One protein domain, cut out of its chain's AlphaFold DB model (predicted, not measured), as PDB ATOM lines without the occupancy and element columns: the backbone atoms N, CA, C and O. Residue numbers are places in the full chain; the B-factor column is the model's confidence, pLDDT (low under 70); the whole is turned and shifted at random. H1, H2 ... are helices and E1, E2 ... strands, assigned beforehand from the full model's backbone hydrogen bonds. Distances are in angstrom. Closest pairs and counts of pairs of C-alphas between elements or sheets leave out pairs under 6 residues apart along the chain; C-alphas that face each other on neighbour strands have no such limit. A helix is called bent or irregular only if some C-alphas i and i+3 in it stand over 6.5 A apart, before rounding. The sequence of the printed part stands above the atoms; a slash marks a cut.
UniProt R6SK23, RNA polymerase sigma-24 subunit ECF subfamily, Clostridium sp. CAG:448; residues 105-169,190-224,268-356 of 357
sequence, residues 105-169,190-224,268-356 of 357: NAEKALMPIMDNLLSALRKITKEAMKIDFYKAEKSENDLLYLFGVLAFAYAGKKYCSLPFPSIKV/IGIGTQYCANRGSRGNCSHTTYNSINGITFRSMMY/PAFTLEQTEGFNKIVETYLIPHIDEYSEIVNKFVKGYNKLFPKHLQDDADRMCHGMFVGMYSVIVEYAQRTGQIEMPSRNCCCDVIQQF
ATOM      1  N   ASN A 105     274.782 326.509 379.473       97.94
ATOM      2  CA  ASN A 105     275.378 325.414 378.700       97.94
ATOM      3  C   ASN A 105     274.528 324.140 378.610       97.94
ATOM      4  O   ASN A 105     274.611 323.450 377.595       97.94
ATOM      5  N   ALA A 106     273.739 323.789 379.626       97.44
ATOM      6  CA  ALA A 106     273.185 322.438 379.729       97.44
ATOM      7  C   ALA A 106     272.081 322.137 378.710       97.44
ATOM      8  O   ALA A 106     272.157 321.135 378.003       97.44
ATOM      9  N   GLU A 107     271.090 323.023 378.581       97.44
ATOM     10  CA  GLU A 107     270.022 322.854 377.591       97.44
ATOM     11  C   GLU A 107     270.604 322.813 376.177       97.44
ATOM     12  O   GLU A 107     270.341 321.878 375.426       97.44
ATOM     13  N   LYS A 108     271.485 323.770 375.849       97.62
ATOM     14  CA  LYS A 108     272.178 323.833 374.552       97.62
ATOM     15  C   LYS A 108     272.939 322.548 374.240       97.62
ATOM     16  O   LYS A 108     272.965 322.132 373.086       97.62
ATOM     17  N   ALA A 109     273.556 321.933 375.249       98.12
ATOM     18  CA  ALA A 109     274.285 320.684 375.086       98.12
ATOM     19  C   ALA A 109     273.351 319.515 374.726       98.12
ATOM     20  O   ALA A 109     273.728 318.687 373.906       98.12
ATOM     21  N   LEU A 110     272.140 319.475 375.291       98.25
ATOM     22  CA  LEU A 110     271.152 318.417 375.051       98.25
ATOM     23  C   LEU A 110     270.302 318.627 373.793       98.25
ATOM     24  O   LEU A 110     269.735 317.656 373.295       98.25
ATOM     25  N   MET A 111     270.214 319.852 373.261       98.06
ATOM     26  CA  MET A 111     269.374 320.173 372.096       98.06
ATOM     27  C   MET A 111     269.492 319.193 370.915       98.06
ATOM     28  O   MET A 111     268.445 318.851 370.368       98.06
ATOM     29  N   PRO A 112     270.685 318.692 370.523       98.19
ATOM     30  CA  PRO A 112     270.804 317.746 369.409       98.19
ATOM     31  C   PRO A 112     270.017 316.438 369.593       98.19
ATOM     32  O   PRO A 112     269.586 315.848 368.607       98.19
ATOM     33  N   ILE A 113     269.800 316.006 370.840       98.38
ATOM     34  CA  ILE A 113     269.126 314.741 371.172       98.38
ATOM     35  C   ILE A 113     267.824 314.916 371.953       98.38
ATOM     36  O   ILE A 113     267.164 313.926 372.266       98.38
ATOM     37  N   MET A 114     267.437 316.153 372.273       98.19
ATOM     38  CA  MET A 114     266.314 316.454 373.163       98.19
ATOM     39  C   MET A 114     265.019 315.763 372.717       98.19
ATOM     40  O   MET A 114     264.385 315.067 373.507       98.19
ATOM     41  N   ASP A 115     264.660 315.868 371.436       97.88
ATOM     42  CA  ASP A 115     263.430 315.264 370.909       97.88
ATOM     43  C   ASP A 115     263.449 313.729 370.970       97.88
ATOM     44  O   ASP A 115     262.423 313.102 371.261       97.88
ATOM     45  N   ASN A 116     264.620 313.115 370.764       98.38
ATOM     46  CA  ASN A 116     264.803 311.668 370.885       98.38
ATOM     47  C   ASN A 116     264.621 311.214 372.337       98.38
ATOM     48  O   ASN A 116     263.868 310.273 372.594       98.38
ATOM     49  N   LEU A 117     265.225 311.926 373.294       98.56
ATOM     50  CA  LEU A 117     265.077 311.643 374.724       98.56
ATOM     51  C   LEU A 117     263.623 311.806 375.188       98.56
ATOM     52  O   LEU A 117     263.099 310.947 375.897       98.56
ATOM     53  N   LEU A 118     262.929 312.859 374.749       98.38
ATOM     54  CA  LEU A 118     261.516 313.067 375.078       98.38
ATOM     55  C   LEU A 118     260.614 311.997 374.454       98.38
ATOM     56  O   LEU A 118     259.677 311.514 375.093       98.38
ATOM     57  N   SER A 119     260.906 311.582 373.221       98.25
ATOM     58  CA  SER A 119     260.218 310.464 372.570       98.25
ATOM     59  C   SER A 119     260.420 309.155 373.336       98.25
ATOM     60  O   SER A 119     259.448 308.433 373.580       98.25
ATOM     61  N   ALA A 120     261.649 308.874 373.777       98.56
ATOM     62  CA  ALA A 120     261.970 307.724 374.612       98.56
ATOM     63  C   ALA A 120     261.195 307.754 375.936       98.56
ATOM     64  O   ALA A 120     260.528 306.777 376.267       98.56
ATOM     65  N   LEU A 121     261.189 308.885 376.650       98.31
ATOM     66  CA  LEU A 121     260.460 309.046 377.915       98.31
ATOM     67  C   LEU A 121     258.950 308.807 377.772       98.31
ATOM     68  O   LEU A 121     258.352 308.125 378.608       98.31
ATOM     69  N   ARG A 122     258.330 309.299 376.691       98.06
ATOM     70  CA  ARG A 122     256.909 309.034 376.401       98.06
ATOM     71  C   ARG A 122     256.642 307.547 376.162       98.06
ATOM     72  O   ARG A 122     255.671 307.009 376.688       98.06
ATOM     73  N   LYS A 123     257.506 306.869 375.398       98.56
ATOM     74  CA  LYS A 123     257.389 305.420 375.150       98.56
ATOM     75  C   LYS A 123     257.586 304.613 376.432       98.56
ATOM     76  O   LYS A 123     256.789 303.721 376.702       98.56
ATOM     77  N   ILE A 124     258.584 304.966 377.245       98.75
ATOM     78  CA  ILE A 124     258.831 304.340 378.550       98.75
ATOM     79  C   ILE A 124     257.604 304.481 379.437       98.75
ATOM     80  O   ILE A 124     257.138 303.481 379.962       98.75
ATOM     81  N   THR A 125     257.048 305.687 379.553       98.31
ATOM     82  CA  THR A 125     255.855 305.941 380.373       98.31
ATOM     83  C   THR A 125     254.684 305.073 379.920       98.31
ATOM     84  O   THR A 125     254.120 304.327 380.719       98.31
ATOM     85  N   LYS A 126     254.380 305.080 378.615       98.25
ATOM     86  CA  LYS A 126     253.283 304.296 378.037       98.25
ATOM     87  C   LYS A 126     253.427 302.793 378.284       98.25
ATOM     88  O   LYS A 126     252.440 302.121 378.577       98.25
ATOM     89  N   GLU A 127     254.631 302.245 378.132       98.62
ATOM     90  CA  GLU A 127     254.870 300.815 378.344       98.62
ATOM     91  C   GLU A 127     254.940 300.458 379.836       98.62
ATOM     92  O   GLU A 127     254.383 299.442 380.243       98.62
ATOM     93  N   ALA A 128     255.537 301.311 380.673       98.38
ATOM     94  CA  ALA A 128     255.628 301.102 382.118       98.38
ATOM     95  C   ALA A 128     254.249 301.112 382.790       98.38
ATOM     96  O   ALA A 128     254.016 300.351 383.726       98.38
ATOM     97  N   MET A 129     253.294 301.894 382.278       98.12
ATOM     98  CA  MET A 129     251.912 301.897 382.773       98.12
ATOM     99  C   MET A 129     251.189 300.552 382.623       98.12
ATOM    100  O   MET A 129     250.220 300.305 383.352       98.12
ATOM    101  N   LYS A 130     251.663 299.682 381.720       98.12
ATOM    102  CA  LYS A 130     251.140 298.321 381.519       98.12
ATOM    103  C   LYS A 130     251.653 297.323 382.557       98.12
ATOM    104  O   LYS A 130     251.111 296.226 382.644       98.12
ATOM    105  N   ILE A 131     252.683 297.681 383.325       98.19
ATOM    106  CA  ILE A 131     253.142 296.876 384.456       98.19
ATOM    107  C   ILE A 131     252.097 296.990 385.574       98.19
ATOM    108  O   ILE A 131     251.657 298.090 385.923       98.19
ATOM    109  N   ASP A 132     251.714 295.853 386.152       97.25
ATOM    110  CA  ASP A 132     250.735 295.775 387.244       97.25
ATOM    111  C   ASP A 132     251.376 296.029 388.620       97.25
ATOM    112  O   ASP A 132     251.359 295.191 389.516       97.25
ATOM    113  N   PHE A 133     252.038 297.178 388.765       98.12
ATOM    114  CA  PHE A 133     252.655 297.602 390.022       98.12
ATOM    115  C   PHE A 133     251.685 298.433 390.872       98.12
ATOM    116  O   PHE A 133     250.706 299.003 390.377       98.12
ATOM    117  N   TYR A 134     251.982 298.565 392.166       98.44
ATOM    118  CA  TYR A 134     251.197 299.418 393.052       98.44
ATOM    119  C   TYR A 134     251.458 300.896 392.731       98.44
ATOM    120  O   TYR A 134     252.524 301.426 393.035       98.44
ATOM    121  N   LYS A 135     250.483 301.580 392.124       98.00
ATOM    122  CA  LYS A 135     250.616 302.966 391.626       98.00
ATOM    123  C   LYS A 135     250.422 304.057 392.684       98.00
ATOM    124  O   LYS A 135     250.654 305.224 392.383       98.00
ATOM    125  N   ALA A 136     249.963 303.701 393.886       97.38
ATOM    126  CA  ALA A 136     249.589 304.651 394.940       97.38
ATOM    127  C   ALA A 136     248.660 305.782 394.442       97.38
ATOM    128  O   ALA A 136     248.826 306.941 394.809       97.38
ATOM    129  N   GLU A 137     247.704 305.442 393.565       95.88
ATOM    130  CA  GLU A 137     246.740 306.379 392.950       95.88
ATOM    131  C   GLU A 137     247.365 307.567 392.197       95.88
ATOM    132  O   GLU A 137     246.673 308.533 391.878       95.88
ATOM    133  N   LYS A 138     248.657 307.502 391.861       96.94
ATOM    134  CA  LYS A 138     249.300 308.523 391.036       96.94
ATOM    135  C   LYS A 138     248.785 308.453 389.600       96.94
ATOM    136  O   LYS A 138     248.594 307.371 389.039       96.94
ATOM    137  N   SER A 139     248.584 309.629 389.011       96.69
ATOM    138  CA  SER A 139     248.228 309.756 387.599       96.69
ATOM    139  C   SER A 139     249.390 309.316 386.698       96.69
ATOM    140  O   SER A 139     250.544 309.293 387.126       96.69
ATOM    141  N   GLU A 140     249.108 309.006 385.430       96.69
ATOM    142  CA  GLU A 140     250.163 308.751 384.436       96.69
ATOM    143  C   GLU A 140     251.122 309.944 384.313       96.69
ATOM    144  O   GLU A 140     252.334 309.753 384.235       96.69
ATOM    145  N   ASN A 141     250.591 311.170 384.378       96.00
ATOM    146  CA  ASN A 141     251.391 312.390 384.347       96.00
ATOM    147  C   ASN A 141     252.350 312.484 385.545       96.00
ATOM    148  O   ASN A 141     253.519 312.805 385.369       96.00
ATOM    149  N   ASP A 142     251.903 312.139 386.755       97.44
ATOM    150  CA  ASP A 142     252.777 312.100 387.936       97.44
ATOM    151  C   ASP A 142     253.825 310.983 387.840       97.44
ATOM    152  O   ASP A 142     254.990 311.169 388.201       97.44
ATOM    153  N   LEU A 143     253.423 309.817 387.333       98.38
ATOM    154  CA  LEU A 143     254.303 308.662 387.182       98.38
ATOM    155  C   LEU A 143     255.354 308.859 386.085       98.38
ATOM    156  O   LEU A 143     256.435 308.290 386.209       98.38
ATOM    157  N   LEU A 144     255.111 309.705 385.079       98.25
ATOM    158  CA  LEU A 144     256.110 310.083 384.072       98.25
ATOM    159  C   LEU A 144     257.401 310.607 384.721       98.25
ATOM    160  O   LEU A 144     258.498 310.254 384.283       98.25
ATOM    161  N   TYR A 145     257.283 311.403 385.786       98.44
ATOM    162  CA  TYR A 145     258.434 311.938 386.520       98.44
ATOM    163  C   TYR A 145     259.223 310.838 387.231       98.44
ATOM    164  O   TYR A 145     260.455 310.809 387.174       98.44
ATOM    165  N   LEU A 146     258.509 309.904 387.865       98.62
ATOM    166  CA  LEU A 146     259.117 308.760 388.535       98.62
ATOM    167  C   LEU A 146     259.790 307.818 387.533       98.62
ATOM    168  O   LEU A 146     260.936 307.425 387.723       98.62
ATOM    169  N   PHE A 147     259.116 307.485 386.436       98.75
ATOM    170  CA  PHE A 147     259.681 306.632 385.398       98.75
ATOM    171  C   PHE A 147     260.893 307.275 384.737       98.75
ATOM    172  O   PHE A 147     261.892 306.598 384.514       98.75
ATOM    173  N   GLY A 148     260.846 308.578 384.455       98.50
ATOM    174  CA  GLY A 148     261.981 309.278 383.874       98.50
ATOM    175  C   GLY A 148     263.207 309.222 384.782       98.50
ATOM    176  O   GLY A 148     264.264 308.764 384.347       98.50
ATOM    177  N   VAL A 149     263.071 309.589 386.060       98.56
ATOM    178  CA  VAL A 149     264.217 309.547 386.978       98.56
ATOM    179  C   VAL A 149     264.715 308.121 387.227       98.56
ATOM    180  O   VAL A 149     265.925 307.912 387.272       98.56
ATOM    181  N   LEU A 150     263.828 307.122 387.297       98.69
ATOM    182  CA  LEU A 150     264.223 305.714 387.412       98.69
ATOM    183  C   LEU A 150     264.976 305.222 386.173       98.69
ATOM    184  O   LEU A 150     265.973 304.514 386.310       98.69
ATOM    185  N   ALA A 151     264.547 305.620 384.973       98.81
ATOM    186  CA  ALA A 151     265.218 305.260 383.729       98.81
ATOM    187  C   ALA A 151     266.637 305.841 383.665       98.81
ATOM    188  O   ALA A 151     267.588 305.118 383.364       98.81
ATOM    189  N   PHE A 152     266.805 307.120 384.018       98.62
ATOM    190  CA  PHE A 152     268.123 307.755 384.063       98.62
ATOM    191  C   PHE A 152     268.987 307.248 385.223       98.62
ATOM    192  O   PHE A 152     270.193 307.109 385.047       98.62
ATOM    193  N   ALA A 153     268.408 306.904 386.376       98.12
ATOM    194  CA  ALA A 153     269.139 306.274 387.476       98.12
ATOM    195  C   ALA A 153     269.640 304.869 387.097       98.12
ATOM    196  O   ALA A 153     270.795 304.533 387.364       98.12
ATOM    197  N   TYR A 154     268.804 304.068 386.424       98.44
ATOM    198  CA  TYR A 154     269.196 302.774 385.863       98.44
ATOM    199  C   TYR A 154     270.335 302.931 384.852       98.44
ATOM    200  O   TYR A 154     271.374 302.277 384.975       98.44
ATOM    201  N   ALA A 155     270.168 303.844 383.890       98.31
ATOM    202  CA  ALA A 155     271.174 304.100 382.873       98.31
ATOM    203  C   ALA A 155     272.484 304.620 383.489       98.31
ATOM    204  O   ALA A 155     273.558 304.143 383.138       98.31
ATOM    205  N   GLY A 156     272.407 305.523 384.470       97.62
ATOM    206  CA  GLY A 156     273.568 306.051 385.182       97.62
ATOM    207  C   GLY A 156     274.355 304.963 385.903       97.62
ATOM    208  O   GLY A 156     275.569 304.889 385.758       97.62
ATOM    209  N   LYS A 157     273.671 304.047 386.595       96.56
ATOM    210  CA  LYS A 157     274.327 302.924 387.277       96.56
ATOM    211  C   LYS A 157     275.083 301.997 386.318       96.56
ATOM    212  O   LYS A 157     276.079 301.402 386.721       96.56
ATOM    213  N   LYS A 158     274.588 301.818 385.091       97.06
ATOM    214  CA  LYS A 158     275.095 300.804 384.153       97.06
ATOM    215  C   LYS A 158     276.037 301.357 383.079       97.06
ATOM    216  O   LYS A 158     276.945 300.642 382.668       97.06
ATOM    217  N   TYR A 159     275.832 302.597 382.643       96.75
ATOM    218  CA  TYR A 159     276.494 303.177 381.466       96.75
ATOM    219  C   TYR A 159     277.287 304.455 381.762       96.75
ATOM    220  O   TYR A 159     278.070 304.883 380.917       96.75
ATOM    221  N   CYS A 160     277.138 305.074 382.942       97.31
ATOM    222  CA  CYS A 160     277.941 306.246 383.283       97.31
ATOM    223  C   CYS A 160     279.414 305.850 383.447       97.31
ATOM    224  O   CYS A 160     279.770 305.082 384.340       97.31
ATOM    225  N   SER A 161     280.277 306.408 382.601       96.19
ATOM    226  CA  SER A 161     281.727 306.195 382.643       96.19
ATOM    227  C   SER A 161     282.481 307.262 383.442       96.19
ATOM    228  O   SER A 161     283.706 307.202 383.545       96.19
ATOM    229  N   LEU A 162     281.772 308.244 384.011       97.50
ATOM    230  CA  LEU A 162     282.388 309.288 384.823       97.50
ATOM    231  C   LEU A 162     282.919 308.719 386.143       97.50
ATOM    232  O   LEU A 162     282.245 307.891 386.764       97.50
ATOM    233  N   PRO A 163     284.089 309.193 386.606       97.12
ATOM    234  CA  PRO A 163     284.691 308.710 387.837       97.12
ATOM    235  C   PRO A 163     283.763 308.943 389.030       97.12
ATOM    236  O   PRO A 163     283.171 310.008 389.178       97.12
ATOM    237  N   PHE A 164     283.676 307.946 389.907       96.69
ATOM    238  CA  PHE A 164     283.011 308.062 391.201       96.69
ATOM    239  C   PHE A 164     283.956 307.556 392.298       96.69
ATOM    240  O   PHE A 164     283.840 306.408 392.732       96.69
ATOM    241  N   PRO A 165     284.951 308.367 392.703       97.31
ATOM    242  CA  PRO A 165     285.878 307.983 393.760       97.31
ATOM    243  C   PRO A 165     285.121 307.672 395.053       97.31
ATOM    244  O   PRO A 165     284.149 308.360 395.384       97.31
ATOM    245  N   SER A 166     285.569 306.656 395.794       96.19
ATOM    246  CA  SER A 166     284.923 306.253 397.045       96.19
ATOM    247  C   SER A 166     284.892 307.399 398.056       96.19
ATOM    248  O   SER A 166     285.792 308.242 398.121       96.19
ATOM    249  N   ILE A 167     283.821 307.440 398.845       96.25
ATOM    250  CA  ILE A 167     283.707 308.385 399.951       96.25
ATOM    251  C   ILE A 167     284.555 307.845 401.105       96.25
ATOM    252  O   ILE A 167     284.506 306.659 401.420       96.25
ATOM    253  N   LYS A 168     285.374 308.710 401.706       94.19
ATOM    254  CA  LYS A 168     286.252 308.328 402.815       94.19
ATOM    255  C   LYS A 168     285.416 307.993 404.052       94.19
ATOM    256  O   LYS A 168     284.451 308.695 404.349       94.19
ATOM    257  N   VAL A 169     285.838 306.972 404.795       97.19
ATOM    258  CA  VAL A 169     285.338 306.722 406.153       97.19
ATOM    259  C   VAL A 169     285.751 307.893 407.042       97.19
ATOM    260  O   VAL A 169     286.919 308.286 407.038       97.19
ATOM    261  N   ILE A 190     271.997 322.094 388.308       91.62
ATOM    262  CA  ILE A 190     271.493 320.818 387.814       91.62
ATOM    263  C   ILE A 190     271.847 319.728 388.815       91.62
ATOM    264  O   ILE A 190     272.982 319.635 389.287       91.62
ATOM    265  N   GLY A 191     270.874 318.885 389.124       91.38
ATOM    266  CA  GLY A 191     271.069 317.733 389.985       91.38
ATOM    267  C   GLY A 191     269.742 317.088 390.340       91.38
ATOM    268  O   GLY A 191     268.710 317.751 390.373       91.38
ATOM    269  N   ILE A 192     269.791 315.793 390.633       95.69
ATOM    270  CA  ILE A 192     268.675 315.059 391.223       95.69
ATOM    271  C   ILE A 192     269.088 314.686 392.643       95.69
ATOM    272  O   ILE A 192     270.011 313.895 392.845       95.69
ATOM    273  N   GLY A 193     268.423 315.281 393.633       93.31
ATOM    274  CA  GLY A 193     268.650 314.929 395.030       93.31
ATOM    275  C   GLY A 193     268.086 313.540 395.295       93.31
ATOM    276  O   GLY A 193     266.900 313.329 395.074       93.31
ATOM    277  N   THR A 194     268.905 312.603 395.764       95.62
ATOM    278  CA  THR A 194     268.465 311.227 396.027       95.62
ATOM    279  C   THR A 194     268.637 310.910 397.503       95.62
ATOM    280  O   THR A 194     269.732 311.076 398.036       95.62
ATOM    281  N   GLN A 195     267.575 310.446 398.161       95.19
ATOM    282  CA  GLN A 195     267.673 309.868 399.502       95.19
ATOM    283  C   GLN A 195     267.212 308.418 399.452       95.19
ATOM    284  O   GLN A 195     266.160 308.123 398.885       95.19
ATOM    285  N   TYR A 196     268.004 307.526 400.039       94.69
ATOM    286  CA  TYR A 196     267.810 306.084 399.966       94.69
ATOM    287  C   TYR A 196     267.909 305.470 401.357       94.69
ATOM    288  O   TYR A 196     268.909 305.650 402.050       94.69
ATOM    289  N   CYS A 197     266.908 304.677 401.720       93.69
ATOM    290  CA  CYS A 197     266.967 303.803 402.880       93.69
ATOM    291  C   CYS A 197     266.493 302.403 402.492       93.69
ATOM    292  O   CYS A 197     265.682 302.225 401.582       93.69
ATOM    293  N   ALA A 198     266.990 301.394 403.193       92.75
ATOM    294  CA  ALA A 198     266.580 300.014 403.013       92.75
ATOM    295  C   ALA A 198     266.377 299.354 404.365       92.75
ATOM    296  O   ALA A 198     267.161 299.581 405.286       92.75
ATOM    297  N   ASN A 199     265.397 298.457 404.470       89.00
ATOM    298  CA  ASN A 199     265.106 297.752 405.718       89.00
ATOM    299  C   ASN A 199     266.110 296.628 406.051       89.00
ATOM    300  O   ASN A 199     265.748 295.610 406.636       89.00
ATOM    301  N   ARG A 200     267.389 296.799 405.680       80.69
ATOM    302  CA  ARG A 200     268.471 295.805 405.819       80.69
ATOM    303  C   ARG A 200     268.733 295.388 407.267       80.69
ATOM    304  O   ARG A 200     269.156 294.258 407.474       80.69
ATOM    305  N   GLY A 201     268.473 296.268 408.235       65.94
ATOM    306  CA  GLY A 201     268.639 295.992 409.668       65.94
ATOM    307  C   GLY A 201     267.521 295.151 410.296       65.94
ATOM    308  O   GLY A 201     267.646 294.750 411.448       65.94
ATOM    309  N   SER A 202     266.441 294.870 409.562       70.25
ATOM    310  CA  SER A 202     265.282 294.127 410.064       70.25
ATOM    311  C   SER A 202     264.934 292.950 409.153       70.25
ATOM    312  O   SER A 202     265.379 291.833 409.397       70.25
ATOM    313  N   ARG A 203     264.158 293.181 408.088       76.00
ATOM    314  CA  ARG A 203     263.689 292.119 407.175       76.00
ATOM    315  C   ARG A 203     264.516 292.039 405.893       76.00
ATOM    316  O   ARG A 203     264.735 290.959 405.356       76.00
ATOM    317  N   GLY A 204     265.024 293.184 405.435       79.19
ATOM    318  CA  GLY A 204     265.969 293.301 404.330       79.19
ATOM    319  C   GLY A 204     265.415 292.892 402.971       79.19
ATOM    320  O   GLY A 204     266.151 292.249 402.225       79.19
ATOM    321  N   ASN A 205     264.166 293.256 402.673       89.12
ATOM    322  CA  ASN A 205     263.464 292.932 401.426       89.12
ATOM    323  C   ASN A 205     263.209 294.154 400.538       89.12
ATOM    324  O   ASN A 205     263.151 294.015 399.319       89.12
ATOM    325  N   CYS A 206     263.023 295.334 401.139       95.00
ATOM    326  CA  CYS A 206     262.529 296.527 400.459       95.00
ATOM    327  C   CYS A 206     263.396 297.752 400.754       95.00
ATOM    328  O   CYS A 206     263.910 297.943 401.861       95.00
ATOM    329  N   SER A 207     263.535 298.617 399.755       96.38
ATOM    330  CA  SER A 207     264.117 299.950 399.887       96.38
ATOM    331  C   SER A 207     263.112 301.019 399.525       96.38
ATOM    332  O   SER A 207     262.231 300.776 398.708       96.38
ATOM    333  N   HIS A 208     263.292 302.206 400.086       97.38
ATOM    334  CA  HIS A 208     262.578 303.404 399.698       97.38
ATOM    335  C   HIS A 208     263.567 304.445 399.181       97.38
ATOM    336  O   HIS A 208     264.529 304.798 399.871       97.38
ATOM    337  N   THR A 209     263.297 304.948 397.981       98.00
ATOM    338  CA  THR A 209     264.086 305.998 397.340       98.00
ATOM    339  C   THR A 209     263.204 307.212 397.106       98.00
ATOM    340  O   THR A 209     262.097 307.075 396.590       98.00
ATOM    341  N   THR A 210     263.701 308.400 397.445       97.75
ATOM    342  CA  THR A 210     263.091 309.675 397.043       97.75
ATOM    343  C   THR A 210     263.997 310.412 396.078       97.75
ATOM    344  O   THR A 210     265.220 310.415 396.237       97.75
ATOM    345  N   TYR A 211     263.373 311.057 395.101       97.62
ATOM    346  CA  TYR A 211     264.007 311.899 394.108       97.62
ATOM    347  C   TYR A 211     263.464 313.320 394.233       97.62
ATOM    348  O   TYR A 211     262.263 313.570 394.164       97.62
ATOM    349  N   ASN A 212     264.377 314.261 394.413       94.12
ATOM    350  CA  ASN A 212     264.106 315.669 394.645       94.12
ATOM    351  C   ASN A 212     264.817 316.519 393.581       94.12
ATOM    352  O   ASN A 212     265.601 316.007 392.779       94.12
ATOM    353  N   SER A 213     264.568 317.830 393.593       92.19
ATOM    354  CA  SER A 213     265.131 318.790 392.624       92.19
ATOM    355  C   SER A 213     264.628 318.617 391.183       92.19
ATOM    356  O   SER A 213     265.247 319.097 390.239       92.19
ATOM    357  N   ILE A 214     263.467 317.979 391.014       95.38
ATOM    358  CA  ILE A 214     262.714 317.940 389.756       95.38
ATOM    359  C   ILE A 214     261.673 319.062 389.801       95.38
ATOM    360  O   ILE A 214     260.966 319.213 390.799       95.38
ATOM    361  N   ASN A 215     261.568 319.864 388.741       94.94
ATOM    362  CA  ASN A 215     260.674 321.020 388.742       94.94
ATOM    363  C   ASN A 215     259.200 320.619 388.955       94.94
ATOM    364  O   ASN A 215     258.660 319.781 388.234       94.94
ATOM    365  N   GLY A 216     258.557 321.231 389.955       95.19
ATOM    366  CA  GLY A 216     257.182 320.934 390.375       95.19
ATOM    367  C   GLY A 216     257.029 319.777 391.372       95.19
ATOM    368  O   GLY A 216     255.987 319.687 392.022       95.19
ATOM    369  N   ILE A 217     258.044 318.925 391.549       96.81
ATOM    370  CA  ILE A 217     258.007 317.832 392.527       96.81
ATOM    371  C   ILE A 217     258.249 318.377 393.934       96.81
ATOM    372  O   ILE A 217     259.162 319.164 394.184       96.81
ATOM    373  N   THR A 218     257.413 317.940 394.870       95.75
ATOM    374  CA  THR A 218     257.495 318.310 396.282       95.75
ATOM    375  C   THR A 218     258.561 317.488 396.984       95.75
ATOM    376  O   THR A 218     258.637 316.272 396.805       95.75
ATOM    377  N   PHE A 219     259.373 318.161 397.802       94.25
ATOM    378  CA  PHE A 219     260.386 317.494 398.607       94.25
ATOM    379  C   PHE A 219     259.741 316.515 399.589       94.25
ATOM    380  O   PHE A 219     258.824 316.876 400.332       94.25
ATOM    381  N   ARG A 220     260.280 315.298 399.635       93.88
ATOM    382  CA  ARG A 220     259.944 314.292 400.638       93.88
ATOM    383  C   ARG A 220     261.226 313.660 401.153       93.88
ATOM    384  O   ARG A 220     262.086 313.286 400.358       93.88
ATOM    385  N   SER A 221     261.334 313.515 402.469       93.44
ATOM    386  CA  SER A 221     262.423 312.740 403.058       93.44
ATOM    387  C   SER A 221     262.289 311.253 402.711       93.44
ATOM    388  O   SER A 221     261.206 310.770 402.379       93.44
ATOM    389  N   MET A 222     263.377 310.494 402.806       93.12
ATOM    390  CA  MET A 222     263.286 309.034 402.798       93.12
ATOM    391  C   MET A 222     262.560 308.503 404.046       93.12
ATOM    392  O   MET A 222     262.657 309.075 405.132       93.12
ATOM    393  N   MET A 223     261.860 307.378 403.891       93.69
ATOM    394  CA  MET A 223     261.411 306.539 405.000       93.69
ATOM    395  C   MET A 223     262.611 305.950 405.751       93.69
ATOM    396  O   MET A 223     263.619 305.625 405.127       93.69
ATOM    397  N   TYR A 224     262.465 305.740 407.058       89.75
ATOM    398  CA  TYR A 224     263.365 304.885 407.835       89.75
ATOM    399  C   TYR A 224     262.969 303.406 407.699       89.75
ATOM    400  O   TYR A 224     261.882 303.078 407.214       89.75
ATOM    401  N   PRO A 268     254.415 304.638 395.340       98.44
ATOM    402  CA  PRO A 268     254.395 303.518 394.416       98.44
ATOM    403  C   PRO A 268     255.323 302.397 394.872       98.44
ATOM    404  O   PRO A 268     256.364 302.666 395.473       98.44
ATOM    405  N   ALA A 269     254.969 301.148 394.573       98.38
ATOM    406  CA  ALA A 269     255.765 299.997 394.973       98.38
ATOM    407  C   ALA A 269     255.944 298.995 393.833       98.38
ATOM    408  O   ALA A 269     254.976 298.620 393.170       98.38
ATOM    409  N   PHE A 270     257.191 298.562 393.646       98.38
ATOM    410  CA  PHE A 270     257.603 297.583 392.647       98.38
ATOM    411  C   PHE A 270     258.125 296.317 393.326       98.38
ATOM    412  O   PHE A 270     258.952 296.380 394.242       98.38
ATOM    413  N   THR A 271     257.699 295.162 392.822       97.31
ATOM    414  CA  THR A 271     258.390 293.896 393.085       97.31
ATOM    415  C   THR A 271     259.718 293.833 392.324       97.31
ATOM    416  O   THR A 271     260.007 294.673 391.460       97.31
ATOM    417  N   LEU A 272     260.535 292.819 392.625       96.06
ATOM    418  CA  LEU A 272     261.775 292.572 391.890       96.06
ATOM    419  C   LEU A 272     261.493 292.336 390.395       96.06
ATOM    420  O   LEU A 272     262.061 293.020 389.547       96.06
ATOM    421  N   GLU A 273     260.537 291.457 390.076       97.56
ATOM    422  CA  GLU A 273     260.132 291.150 388.695       97.56
ATOM    423  C   GLU A 273     259.608 292.391 387.954       97.56
ATOM    424  O   GLU A 273     259.951 292.627 386.796       97.56
ATOM    425  N   GLN A 274     258.821 293.235 388.626       98.31
ATOM    426  CA  GLN A 274     258.313 294.478 388.039       98.31
ATOM    427  C   GLN A 274     259.437 295.483 387.775       98.31
ATOM    428  O   GLN A 274     259.425 296.163 386.749       98.31
ATOM    429  N   THR A 275     260.428 295.563 388.670       98.19
ATOM    430  CA  THR A 275     261.622 296.397 388.471       98.19
ATOM    431  C   THR A 275     262.436 295.902 387.275       98.19
ATOM    432  O   THR A 275     262.859 296.700 386.441       98.19
ATOM    433  N   GLU A 276     262.621 294.591 387.131       98.00
ATOM    434  CA  GLU A 276     263.284 294.005 385.962       98.00
ATOM    435  C   GLU A 276     262.500 294.243 384.669       98.00
ATOM    436  O   GLU A 276     263.091 294.567 383.636       98.00
ATOM    437  N   GLY A 277     261.170 294.128 384.722       98.62
ATOM    438  CA  GLY A 277     260.274 294.475 383.623       98.62
ATOM    439  C   GLY A 277     260.440 295.931 383.194       98.62
ATOM    440  O   GLY A 277     260.630 296.205 382.009       98.62
ATOM    441  N   PHE A 278     260.466 296.860 384.152       98.75
ATOM    442  CA  PHE A 278     260.732 298.271 383.888       98.75
ATOM    443  C   PHE A 278     262.120 298.486 383.266       98.75
ATOM    444  O   PHE A 278     262.240 299.162 382.246       98.75
ATOM    445  N   ASN A 279     263.164 297.848 383.798       98.56
ATOM    446  CA  ASN A 279     264.518 297.964 383.251       98.56
ATOM    447  C   ASN A 279     264.594 297.491 381.788       98.56
ATOM    448  O   ASN A 279     265.251 298.137 380.977       98.56
ATOM    449  N   LYS A 280     263.871 296.430 381.403       98.75
ATOM    450  CA  LYS A 280     263.783 295.982 379.995       98.75
ATOM    451  C   LYS A 280     263.137 297.029 379.079       98.75
ATOM    452  O   LYS A 280     263.532 297.168 377.921       98.75
ATOM    453  N   ILE A 281     262.165 297.787 379.586       98.88
ATOM    454  CA  ILE A 281     261.559 298.909 378.854       98.88
ATOM    455  C   ILE A 281     262.607 300.012 378.644       98.88
ATOM    456  O   ILE A 281     262.743 300.523 377.533       98.88
ATOM    457  N   VAL A 282     263.393 300.337 379.675       98.75
ATOM    458  CA  VAL A 282     264.482 301.325 379.580       98.75
ATOM    459  C   VAL A 282     265.535 300.897 378.552       98.75
ATOM    460  O   VAL A 282     265.898 301.701 377.695       98.75
ATOM    461  N   GLU A 283     265.955 299.628 378.575       98.69
ATOM    462  CA  GLU A 283     266.864 299.024 377.582       98.69
ATOM    463  C   GLU A 283     266.353 299.164 376.146       98.69
ATOM    464  O   GLU A 283     267.124 299.389 375.217       98.69
ATOM    465  N   THR A 284     265.040 299.077 375.958       98.69
ATOM    466  CA  THR A 284     264.432 299.152 374.628       98.69
ATOM    467  C   THR A 284     264.370 300.585 374.098       98.69
ATOM    468  O   THR A 284     264.553 300.803 372.901       98.69
ATOM    469  N   TYR A 285     264.078 301.567 374.957       98.75
ATOM    470  CA  TYR A 285     263.709 302.913 374.503       98.75
ATOM    471  C   TYR A 285     264.710 304.016 374.844       98.75
ATOM    472  O   TYR A 285     264.834 304.944 374.053       98.75
ATOM    473  N   LEU A 286     265.404 303.953 375.986       98.50
ATOM    474  CA  LEU A 286     266.387 304.977 376.373       98.50
ATOM    475  C   LEU A 286     267.799 304.605 375.926       98.50
ATOM    476  O   LEU A 286     268.516 305.449 375.397       98.50
ATOM    477  N   ILE A 287     268.196 303.347 376.134       98.00
ATOM    478  CA  ILE A 287     269.571 302.892 375.892       98.00
ATOM    479  C   ILE A 287     270.054 303.075 374.445       98.00
ATOM    480  O   ILE A 287     271.217 303.439 374.285       98.00
ATOM    481  N   PRO A 288     269.215 302.988 373.392       98.56
ATOM    482  CA  PRO A 288     269.645 303.337 372.033       98.56
ATOM    483  C   PRO A 288     270.173 304.773 371.861       98.56
ATOM    484  O   PRO A 288     270.805 305.070 370.854       98.56
ATOM    485  N   HIS A 289     269.912 305.664 372.822       98.19
ATOM    486  CA  HIS A 289     270.372 307.052 372.828       98.19
ATOM    487  C   HIS A 289     271.467 307.319 373.878       98.19
ATOM    488  O   HIS A 289     271.907 308.460 374.021       98.19
ATOM    489  N   ILE A 290     271.892 306.303 374.647       97.56
ATOM    490  CA  ILE A 290     272.731 306.527 375.831       97.56
ATOM    491  C   ILE A 290     274.174 306.880 375.492       97.56
ATOM    492  O   ILE A 290     274.779 307.644 376.237       97.56
ATOM    493  N   ASP A 291     274.721 306.379 374.385       97.44
ATOM    494  CA  ASP A 291     276.102 306.675 373.989       97.44
ATOM    495  C   ASP A 291     276.248 308.159 373.628       97.44
ATOM    496  O   ASP A 291     277.065 308.867 374.214       97.44
ATOM    497  N   GLU A 292     275.370 308.665 372.756       98.31
ATOM    498  CA  GLU A 292     275.335 310.082 372.372       98.31
ATOM    499  C   GLU A 292     275.042 310.987 373.581       98.31
ATOM    500  O   GLU A 292     275.705 312.007 373.791       98.31
ATOM    501  N   TYR A 293     274.103 310.580 374.443       98.62
ATOM    502  CA  TYR A 293     273.847 311.258 375.713       98.62
ATOM    503  C   TYR A 293     275.097 311.314 376.604       98.62
ATOM    504  O   TYR A 293     275.445 312.376 377.125       98.62
ATOM    505  N   SER A 294     275.801 310.192 376.757       98.12
ATOM    506  CA  SER A 294     277.008 310.087 377.581       98.12
ATOM    507  C   SER A 294     278.121 310.984 377.054       98.12
ATOM    508  O   SER A 294     278.793 311.650 377.839       98.12
ATOM    509  N   GLU A 295     278.308 311.063 375.736       98.12
ATOM    510  CA  GLU A 295     279.274 311.971 375.114       98.12
ATOM    511  C   GLU A 295     278.958 313.443 375.408       98.12
ATOM    512  O   GLU A 295     279.858 314.215 375.766       98.12
ATOM    513  N   ILE A 296     277.681 313.826 375.324       98.38
ATOM    514  CA  ILE A 296     277.212 315.177 375.649       98.38
ATOM    515  C   ILE A 296     277.475 315.504 377.122       98.38
ATOM    516  O   ILE A 296     278.073 316.546 377.420       98.38
ATOM    517  N   VAL A 297     277.096 314.612 378.043       98.25
ATOM    518  CA  VAL A 297     277.344 314.792 379.482       98.25
ATOM    519  C   VAL A 297     278.845 314.889 379.751       98.25
ATOM    520  O   VAL A 297     279.287 315.835 380.404       98.25
ATOM    521  N   ASN A 298     279.654 313.990 379.185       97.56
ATOM    522  CA  ASN A 298     281.112 313.988 379.325       97.56
ATOM    523  C   ASN A 298     281.741 315.301 378.836       97.56
ATOM    524  O   ASN A 298     282.679 315.821 379.447       97.56
ATOM    525  N   LYS A 299     281.229 315.876 377.744       98.00
ATOM    526  CA  LYS A 299     281.678 317.180 377.243       98.00
ATOM    527  C   LYS A 299     281.264 318.319 378.175       98.00
ATOM    528  O   LYS A 299     282.089 319.191 378.449       98.00
ATOM    529  N   PHE A 300     280.031 318.305 378.679       98.19
ATOM    530  CA  PHE A 300     279.530 319.310 379.617       98.19
ATOM    531  C   PHE A 300     280.349 319.334 380.915       98.19
ATOM    532  O   PHE A 300     280.797 320.404 381.345       98.19
ATOM    533  N   VAL A 301     280.611 318.165 381.512       97.69
ATOM    534  CA  VAL A 301     281.309 318.089 382.803       97.69
ATOM    535  C   VAL A 301     282.778 318.493 382.711       97.69
ATOM    536  O   VAL A 301     283.315 318.993 383.691       97.69
ATOM    537  N   LYS A 302     283.430 318.394 381.542       96.75
ATOM    538  CA  LYS A 302     284.804 318.904 381.351       96.75
ATOM    539  C   LYS A 302     284.930 320.403 381.616       96.75
ATOM    540  O   LYS A 302     285.992 320.853 382.042       96.75
ATOM    541  N   GLY A 303     283.898 321.190 381.313       97.06
ATOM    542  CA  GLY A 303     283.877 322.611 381.664       97.06
ATOM    543  C   GLY A 303     283.418 322.833 383.104       97.06
ATOM    544  O   GLY A 303     284.049 323.604 383.819       97.06
ATOM    545  N   TYR A 304     282.407 322.087 383.558       97.75
ATOM    546  CA  TYR A 304     281.883 322.189 384.923       97.75
ATOM    547  C   TYR A 304     282.937 321.859 385.993       97.75
ATOM    548  O   TYR A 304     283.078 322.581 386.975       97.75
ATOM    549  N   ASN A 305     283.746 320.818 385.770       97.31
ATOM    550  CA  ASN A 305     284.811 320.376 386.673       97.31
ATOM    551  C   ASN A 305     285.865 321.475 386.925       97.31
ATOM    552  O   ASN A 305     286.424 321.569 388.013       97.31
ATOM    553  N   LYS A 306     286.075 322.386 385.963       97.19
ATOM    554  CA  LYS A 306     287.023 323.505 386.104       97.19
ATOM    555  C   LYS A 306     286.569 324.574 387.100       97.19
ATOM    556  O   LYS A 306     287.365 325.441 387.446       97.19
ATOM    557  N   LEU A 307     285.306 324.547 387.531       96.88
ATOM    558  CA  LEU A 307     284.770 325.485 388.518       96.88
ATOM    559  C   LEU A 307     285.160 325.118 389.956       96.88
ATOM    560  O   LEU A 307     284.976 325.938 390.860       96.88
ATOM    561  N   PHE A 308     285.659 323.900 390.179       96.88
ATOM    562  CA  PHE A 308     286.021 323.397 391.500       96.88
ATOM    563  C   PHE A 308     287.507 323.633 391.809       96.88
ATOM    564  O   PHE A 308     288.348 323.560 390.908       96.88
ATOM    565  N   PRO A 309     287.858 323.885 393.082       96.31
ATOM    566  CA  PRO A 309     289.247 323.897 393.523       96.31
ATOM    567  C   PRO A 309     289.946 322.559 393.264       96.31
ATOM    568  O   PRO A 309     289.394 321.491 393.523       96.31
ATOM    569  N   LYS A 310     291.202 322.618 392.806       94.38
ATOM    570  CA  LYS A 310     291.978 321.431 392.397       94.38
ATOM    571  C   LYS A 310     292.203 320.409 393.515       94.38
ATOM    572  O   LYS A 310     292.361 319.231 393.223       94.38
ATOM    573  N   HIS A 311     292.268 320.844 394.775       95.94
ATOM    574  CA  HIS A 311     292.477 319.938 395.910       95.94
ATOM    575  C   HIS A 311     291.228 319.113 396.249       95.94
ATOM    576  O   HIS A 311     291.346 318.115 396.948       95.94
ATOM    577  N   LEU A 312     290.061 319.483 395.709       97.31
ATOM    578  CA  LEU A 312     288.781 318.796 395.908       97.31
ATOM    579  C   LEU A 312     288.401 317.911 394.714       97.31
ATOM    580  O   LEU A 312     287.215 317.705 394.458       97.31
ATOM    581  N   GLN A 313     289.379 317.410 393.951       96.50
ATOM    582  CA  GLN A 313     289.107 316.689 392.703       96.50
ATOM    583  C   GLN A 313     288.184 315.479 392.907       96.50
ATOM    584  O   GLN A 313     287.255 315.303 392.128       96.50
ATOM    585  N   ASP A 314     288.371 314.702 393.977       97.31
ATOM    586  CA  ASP A 314     287.520 313.539 394.255       97.31
ATOM    587  C   ASP A 314     286.052 313.932 394.490       97.31
ATOM    588  O   ASP A 314     285.136 313.271 393.999       97.31
ATOM    589  N   ASP A 315     285.813 315.022 395.230       97.19
ATOM    590  CA  ASP A 315     284.465 315.560 395.421       97.19
ATOM    591  C   ASP A 315     283.908 316.095 394.099       97.19
ATOM    592  O   ASP A 315     282.752 315.836 393.763       97.19
ATOM    593  N   ALA A 316     284.721 316.826 393.334       97.81
ATOM    594  CA  ALA A 316     284.322 317.397 392.054       97.81
ATOM    595  C   ALA A 316     283.923 316.299 391.059       97.81
ATOM    596  O   ALA A 316     282.917 316.442 390.365       97.81
ATOM    597  N   ASP A 317     284.659 315.190 391.036       98.19
ATOM    598  CA  ASP A 317     284.378 314.015 390.218       98.19
ATOM    599  C   ASP A 317     283.058 313.358 390.630       98.19
ATOM    600  O   ASP A 317     282.208 313.127 389.770       98.19
ATOM    601  N   ARG A 318     282.802 313.177 391.935       97.38
ATOM    602  CA  ARG A 318     281.497 312.696 392.431       97.38
ATOM    603  C   ARG A 318     280.343 313.614 392.023       97.38
ATOM    604  O   ARG A 318     279.300 313.131 391.579       97.38
ATOM    605  N   MET A 319     280.519 314.933 392.122       96.31
ATOM    606  CA  MET A 319     279.490 315.890 391.694       96.31
ATOM    607  C   MET A 319     279.279 315.874 390.176       96.31
ATOM    608  O   MET A 319     278.145 315.982 389.710       96.31
ATOM    609  N   CYS A 320     280.349 315.707 389.396       97.75
ATOM    610  CA  CYS A 320     280.273 315.562 387.944       97.75
ATOM    611  C   CYS A 320     279.590 314.250 387.542       97.75
ATOM    612  O   CYS A 320     278.752 314.267 386.648       97.75
ATOM    613  N   HIS A 321     279.872 313.137 388.224       97.69
ATOM    614  CA  HIS A 321     279.174 311.868 388.014       97.69
ATOM    615  C   HIS A 321     277.661 312.026 388.207       97.69
ATOM    616  O   HIS A 321     276.872 311.563 387.383       97.69
ATOM    617  N   GLY A 322     277.247 312.767 389.242       96.44
ATOM    618  CA  GLY A 322     275.842 313.091 389.494       96.44
ATOM    619  C   GLY A 322     275.142 313.831 388.345       96.44
ATOM    620  O   GLY A 322     273.925 313.706 388.204       96.44
ATOM    621  N   MET A 323     275.876 314.538 387.474       97.31
ATOM    622  CA  MET A 323     275.299 315.229 386.308       97.31
ATOM    623  C   MET A 323     274.710 314.263 385.282       97.31
ATOM    624  O   MET A 323     273.793 314.649 384.560       97.31
ATOM    625  N   PHE A 324     275.170 313.009 385.250       97.88
ATOM    626  CA  PHE A 324     274.618 311.998 384.352       97.88
ATOM    627  C   PHE A 324     273.133 311.749 384.612       97.88
ATOM    628  O   PHE A 324     272.362 311.616 383.672       97.88
ATOM    629  N   VAL A 325     272.706 311.712 385.872       97.94
ATOM    630  CA  VAL A 325     271.274 311.649 386.212       97.94
ATOM    631  C   VAL A 325     270.698 313.064 386.309       97.94
ATOM    632  O   VAL A 325     269.565 313.302 385.907       97.94
ATOM    633  N   GLY A 326     271.498 314.027 386.777       97.50
ATOM    634  CA  GLY A 326     271.135 315.435 386.937       97.50
ATOM    635  C   GLY A 326     270.509 316.064 385.694       97.50
ATOM    636  O   GLY A 326     269.497 316.753 385.809       97.50
ATOM    637  N   MET A 327     271.059 315.790 384.511       97.88
ATOM    638  CA  MET A 327     270.578 316.325 383.232       97.88
ATOM    639  C   MET A 327     269.127 315.947 382.899       97.88
ATOM    640  O   MET A 327     268.483 316.658 382.131       97.88
ATOM    641  N   TYR A 328     268.558 314.917 383.539       98.25
ATOM    642  CA  TYR A 328     267.122 314.640 383.470       98.25
ATOM    643  C   TYR A 328     266.266 315.850 383.884       98.25
ATOM    644  O   TYR A 328     265.256 316.130 383.242       98.25
ATOM    645  N   SER A 329     266.694 316.623 384.892       97.50
ATOM    646  CA  SER A 329     265.986 317.848 385.308       97.50
ATOM    647  C   SER A 329     265.880 318.879 384.177       97.50
ATOM    648  O   SER A 329     264.822 319.473 383.986       97.50
ATOM    649  N   VAL A 330     266.927 319.014 383.355       97.94
ATOM    650  CA  VAL A 330     266.952 319.927 382.200       97.94
ATOM    651  C   VAL A 330     265.970 319.475 381.123       97.94
ATOM    652  O   VAL A 330     265.225 320.292 380.585       97.94
ATOM    653  N   ILE A 331     265.934 318.170 380.837       98.25
ATOM    654  CA  ILE A 331     265.005 317.572 379.864       98.25
ATOM    655  C   ILE A 331     263.555 317.840 380.285       98.25
ATOM    656  O   ILE A 331     262.737 318.282 379.477       98.25
ATOM    657  N   VAL A 332     263.247 317.607 381.562       97.56
ATOM    658  CA  VAL A 332     261.917 317.827 382.144       97.56
ATOM    659  C   VAL A 332     261.513 319.296 382.075       97.56
ATOM    660  O   VAL A 332     260.412 319.609 381.631       97.56
ATOM    661  N   GLU A 333     262.396 320.208 382.473       96.81
ATOM    662  CA  GLU A 333     262.106 321.645 382.473       96.81
ATOM    663  C   GLU A 333     261.892 322.194 381.068       96.81
ATOM    664  O   GLU A 333     260.961 322.970 380.839       96.81
ATOM    665  N   TYR A 334     262.700 321.746 380.107       97.88
ATOM    666  CA  TYR A 334     262.488 322.059 378.701       97.88
ATOM    667  C   TYR A 334     261.115 321.564 378.227       97.88
ATOM    668  O   TYR A 334     260.359 322.321 377.610       97.88
ATOM    669  N   ALA A 335     260.754 320.319 378.546       97.94
ATOM    670  CA  ALA A 335     259.483 319.729 378.139       97.94
ATOM    671  C   ALA A 335     258.270 320.439 378.759       97.94
ATOM    672  O   ALA A 335     257.289 320.681 378.061       97.94
ATOM    673  N   GLN A 336     258.348 320.827 380.035       97.81
ATOM    674  CA  GLN A 336     257.308 321.612 380.708       97.81
ATOM    675  C   GLN A 336     257.167 322.995 380.062       97.81
ATOM    676  O   GLN A 336     256.068 323.406 379.693       97.81
ATOM    677  N   ARG A 337     258.286 323.705 379.866       97.31
ATOM    678  CA  ARG A 337     258.299 325.054 379.279       97.31
ATOM    679  C   ARG A 337     257.789 325.077 377.835       97.31
ATOM    680  O   ARG A 337     257.196 326.067 377.423       97.31
ATOM    681  N   THR A 338     258.014 324.004 377.077       97.12
ATOM    682  CA  THR A 338     257.551 323.864 375.683       97.12
ATOM    683  C   THR A 338     256.174 323.203 375.551       97.12
ATOM    684  O   THR A 338     255.697 323.024 374.434       97.12
ATOM    685  N   GLY A 339     255.518 322.857 376.664       96.19
ATOM    686  CA  GLY A 339     254.183 322.253 376.666       96.19
ATOM    687  C   GLY A 339     254.136 320.798 376.186       96.19
ATOM    688  O   GLY A 339     253.073 320.313 375.815       96.19
ATOM    689  N   GLN A 340     255.273 320.095 376.169       95.44
ATOM    690  CA  GLN A 340     255.348 318.679 375.785       95.44
ATOM    691  C   GLN A 340     254.974 317.716 376.917       95.44
ATOM    692  O   GLN A 340     254.615 316.572 376.636       95.44
ATOM    693  N   ILE A 341     255.089 318.156 378.173       95.44
ATOM    694  CA  ILE A 341     254.587 317.453 379.360       95.44
ATOM    695  C   ILE A 341     253.890 318.453 380.284       95.44
ATOM    696  O   ILE A 341     254.261 319.627 380.330       95.44
ATOM    697  N   GLU A 342     252.888 317.991 381.027       95.81
ATOM    698  CA  GLU A 342     252.181 318.814 382.006       95.81
ATOM    699  C   GLU A 342     252.957 318.877 383.324       95.81
ATOM    700  O   GLU A 342     253.701 317.959 383.664       95.81
ATOM    701  N   MET A 343     252.761 319.942 384.105       97.50
ATOM    702  CA  MET A 343     253.277 320.009 385.477       97.50
ATOM    703  C   MET A 343     252.723 318.849 386.322       97.50
ATOM    704  O   MET A 343     251.580 318.442 386.099       97.50
ATOM    705  N   PRO A 344     253.486 318.322 387.297       97.00
ATOM    706  CA  PRO A 344     252.969 317.291 388.187       97.00
ATOM    707  C   PRO A 344     251.818 317.842 389.040       97.00
ATOM    708  O   PRO A 344     251.693 319.054 389.256       97.00
ATOM    709  N   SER A 345     250.990 316.941 389.565       96.94
ATOM    710  CA  SER A 345     249.914 317.277 390.492       96.94
ATOM    711  C   SER A 345     250.452 318.032 391.711       96.94
ATOM    712  O   SER A 345     251.585 317.840 392.161       96.94
ATOM    713  N   ARG A 346     249.611 318.884 392.309       95.19
ATOM    714  CA  ARG A 346     249.978 319.612 393.530       95.19
ATOM    715  C   ARG A 346     250.399 318.632 394.631       95.19
ATOM    716  O   ARG A 346     249.682 317.679 394.914       95.19
ATOM    717  N   ASN A 347     251.518 318.925 395.295       93.06
ATOM    718  CA  ASN A 347     252.111 318.096 396.350       93.06
ATOM    719  C   ASN A 347     252.571 316.700 395.878       93.06
ATOM    720  O   ASN A 347     252.737 315.802 396.701       93.06
ATOM    721  N   CYS A 348     252.770 316.494 394.571       95.69
ATOM    722  CA  CYS A 348     253.303 315.241 394.054       95.69
ATOM    723  C   CYS A 348     254.742 315.030 394.537       95.69
ATOM    724  O   CYS A 348     255.627 315.843 394.266       95.69
ATOM    725  N   CYS A 349     254.971 313.926 395.244       96.56
ATOM    726  CA  CYS A 349     256.305 313.441 395.589       96.56
ATOM    727  C   CYS A 349     256.786 312.443 394.529       96.56
ATOM    728  O   CYS A 349     255.986 311.660 394.006       96.56
ATOM    729  N   CYS A 350     258.087 312.451 394.241       97.44
ATOM    730  CA  CYS A 350     258.722 311.471 393.367       97.44
ATOM    731  C   CYS A 350     259.502 310.474 394.226       97.44
ATOM    732  O   CYS A 350     260.651 310.698 394.595       97.44
ATOM    733  N   ASP A 351     258.835 309.398 394.612       98.12
ATOM    734  CA  ASP A 351     259.348 308.393 395.529       98.12
ATOM    735  C   ASP A 351     258.855 306.997 395.150       98.12
ATOM    736  O   ASP A 351     257.859 306.849 394.442       98.12
ATOM    737  N   VAL A 352     259.576 305.965 395.582       98.44
ATOM    738  CA  VAL A 352     259.242 304.577 395.253       98.44
ATOM    739  C   VAL A 352     259.761 303.606 396.301       98.44
ATOM    740  O   VAL A 352     260.866 303.762 396.826       98.44
ATOM    741  N   ILE A 353     258.961 302.580 396.579       98.38
ATOM    742  CA  ILE A 353     259.373 301.382 397.304       98.38
ATOM    743  C   ILE A 353     259.759 300.314 396.274       98.38
ATOM    744  O   ILE A 353     259.005 300.037 395.344       98.38
ATOM    745  N   GLN A 354     260.924 299.691 396.427       97.50
ATOM    746  CA  GLN A 354     261.386 298.624 395.536       97.50
ATOM    747  C   GLN A 354     261.845 297.418 396.341       97.50
ATOM    748  O   GLN A 354     262.649 297.556 397.266       97.50
ATOM    749  N   GLN A 355     261.366 296.236 395.964       95.19
ATOM    750  CA  GLN A 355     261.941 294.984 396.435       95.19
ATOM    751  C   GLN A 355     263.309 294.756 395.789       95.19
ATOM    752  O   GLN A 355     263.488 294.989 394.594       95.19
ATOM    753  N   PHE A 356     264.271 294.292 396.582       89.44
ATOM    754  CA  PHE A 356     265.625 293.975 396.111       89.44
ATOM    755  C   PHE A 356     266.079 292.551 396.462       89.44
ATOM    756  O   PHE A 356     267.241 292.214 396.226       89.44
TER     757      PHE A 356
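This is residues 105 to 169, 190 to 224 and 268 to 356 of the 357 residues of the protein "RNA polymerase sigma-24 subunit ECF subfamily" of Clostridium sp. CAG:448 (UniProt R6SK23). The helix H3 makes the core: a small sheet of three strands covers one side of it, crossed by H3, and the helices H2, H4 and H7 pack round its other sides. The helical hairpin H5 and H6 reaches away from one end of this core, and H1 packs on H5 and H7. The 189 printed residues hold seven named helices and three named strands, in the order H1 H2 H3 E1 E2 H4 H5 H6 H7 E3; the sheet runs E1, E2, E3, antiparallel throughout, and the class is mostly helix. The whole is compact, with a radius of gyration of the C-alphas of 16.5 A and spans of 46 by 43 by 31 A.

Find C-alpha 105 at (275.378, 325.414, 378.700), where H1, residues 105 to 110, begins. Next come H2, residues 114 to 128, 20.7 A long, and H3, residues 140 to 159, 27.1 A. After a cut, look for E1 at 193 to 198 and E2 at 206 to 212, 20.1 A. After another cut, H4 takes residues 272 to 285, 20.3 A, and H5 287 to 307, 30.0 A. Then follow H6, 310 to 326, 22.4 A, and H7, 328 to 337. H5 and H6 are irregular: C-alphas 288 and 291 are 7.5 A apart, C-alphas 311 and 314 8.3 A. E3, residues 350 to 355, ends at C-alpha 355, (261.941, 294.984, 396.435).

Begin at the hub, H3, which touches five helices. Its closest C-alphas to H2 are Leu 144 and Thr 125, 5.6 A, at 70.3 degrees, only just about perpendicular. With residues 151 to 155 alone it touches H4, about perpendicular at 82 degrees; look at the closest C-alphas, Ala 151 and Val 282, 5.8 A. It touches H6 at Phe 152 and Val 325, the closest C-alphas, 5.5 A. H3 and the sheet make two layers, a helix on one face of a sheet: its height over the sheet is 10.2 A, and it runs across the strands, at 73 degrees to E2 on the local plane. In the hairpin E1 and E2, find N 195 and O 210, 3.0 A; between E2 and E3, N 209 and O 352, 2.9 A, both within hydrogen-bond range. H5 and H6 touch at a shallow tilt of 31 degrees, opposite ways, closest at the C-alphas of Val 301 and Cys 320, 5.8 A. H1 touches H5, closest at the C-alphas of Ala 109 and Ile 296, 6.3 A, and is apart from H3. Every O i to N i+4 pair is within hydrogen-bond range in H1, H2, H4 and H7; 14 of 16 are in H3, 12 of 17 in H5 and 9 of 13 in H6.

The two C-alphas farthest apart, of Asp 132 and His 311, are 49.0 A apart. Residues 170 to 189 are not printed, a gap of 27.0 A between C-alphas 169 and 190; residues 225 to 267 are not printed either, a gap of 16.2 A between C-alphas 224 and 268. The links H2 to H3 and H7 to E3 are long. The mean pLDDT of the printed part is 96.4, and residue 201 is under 70.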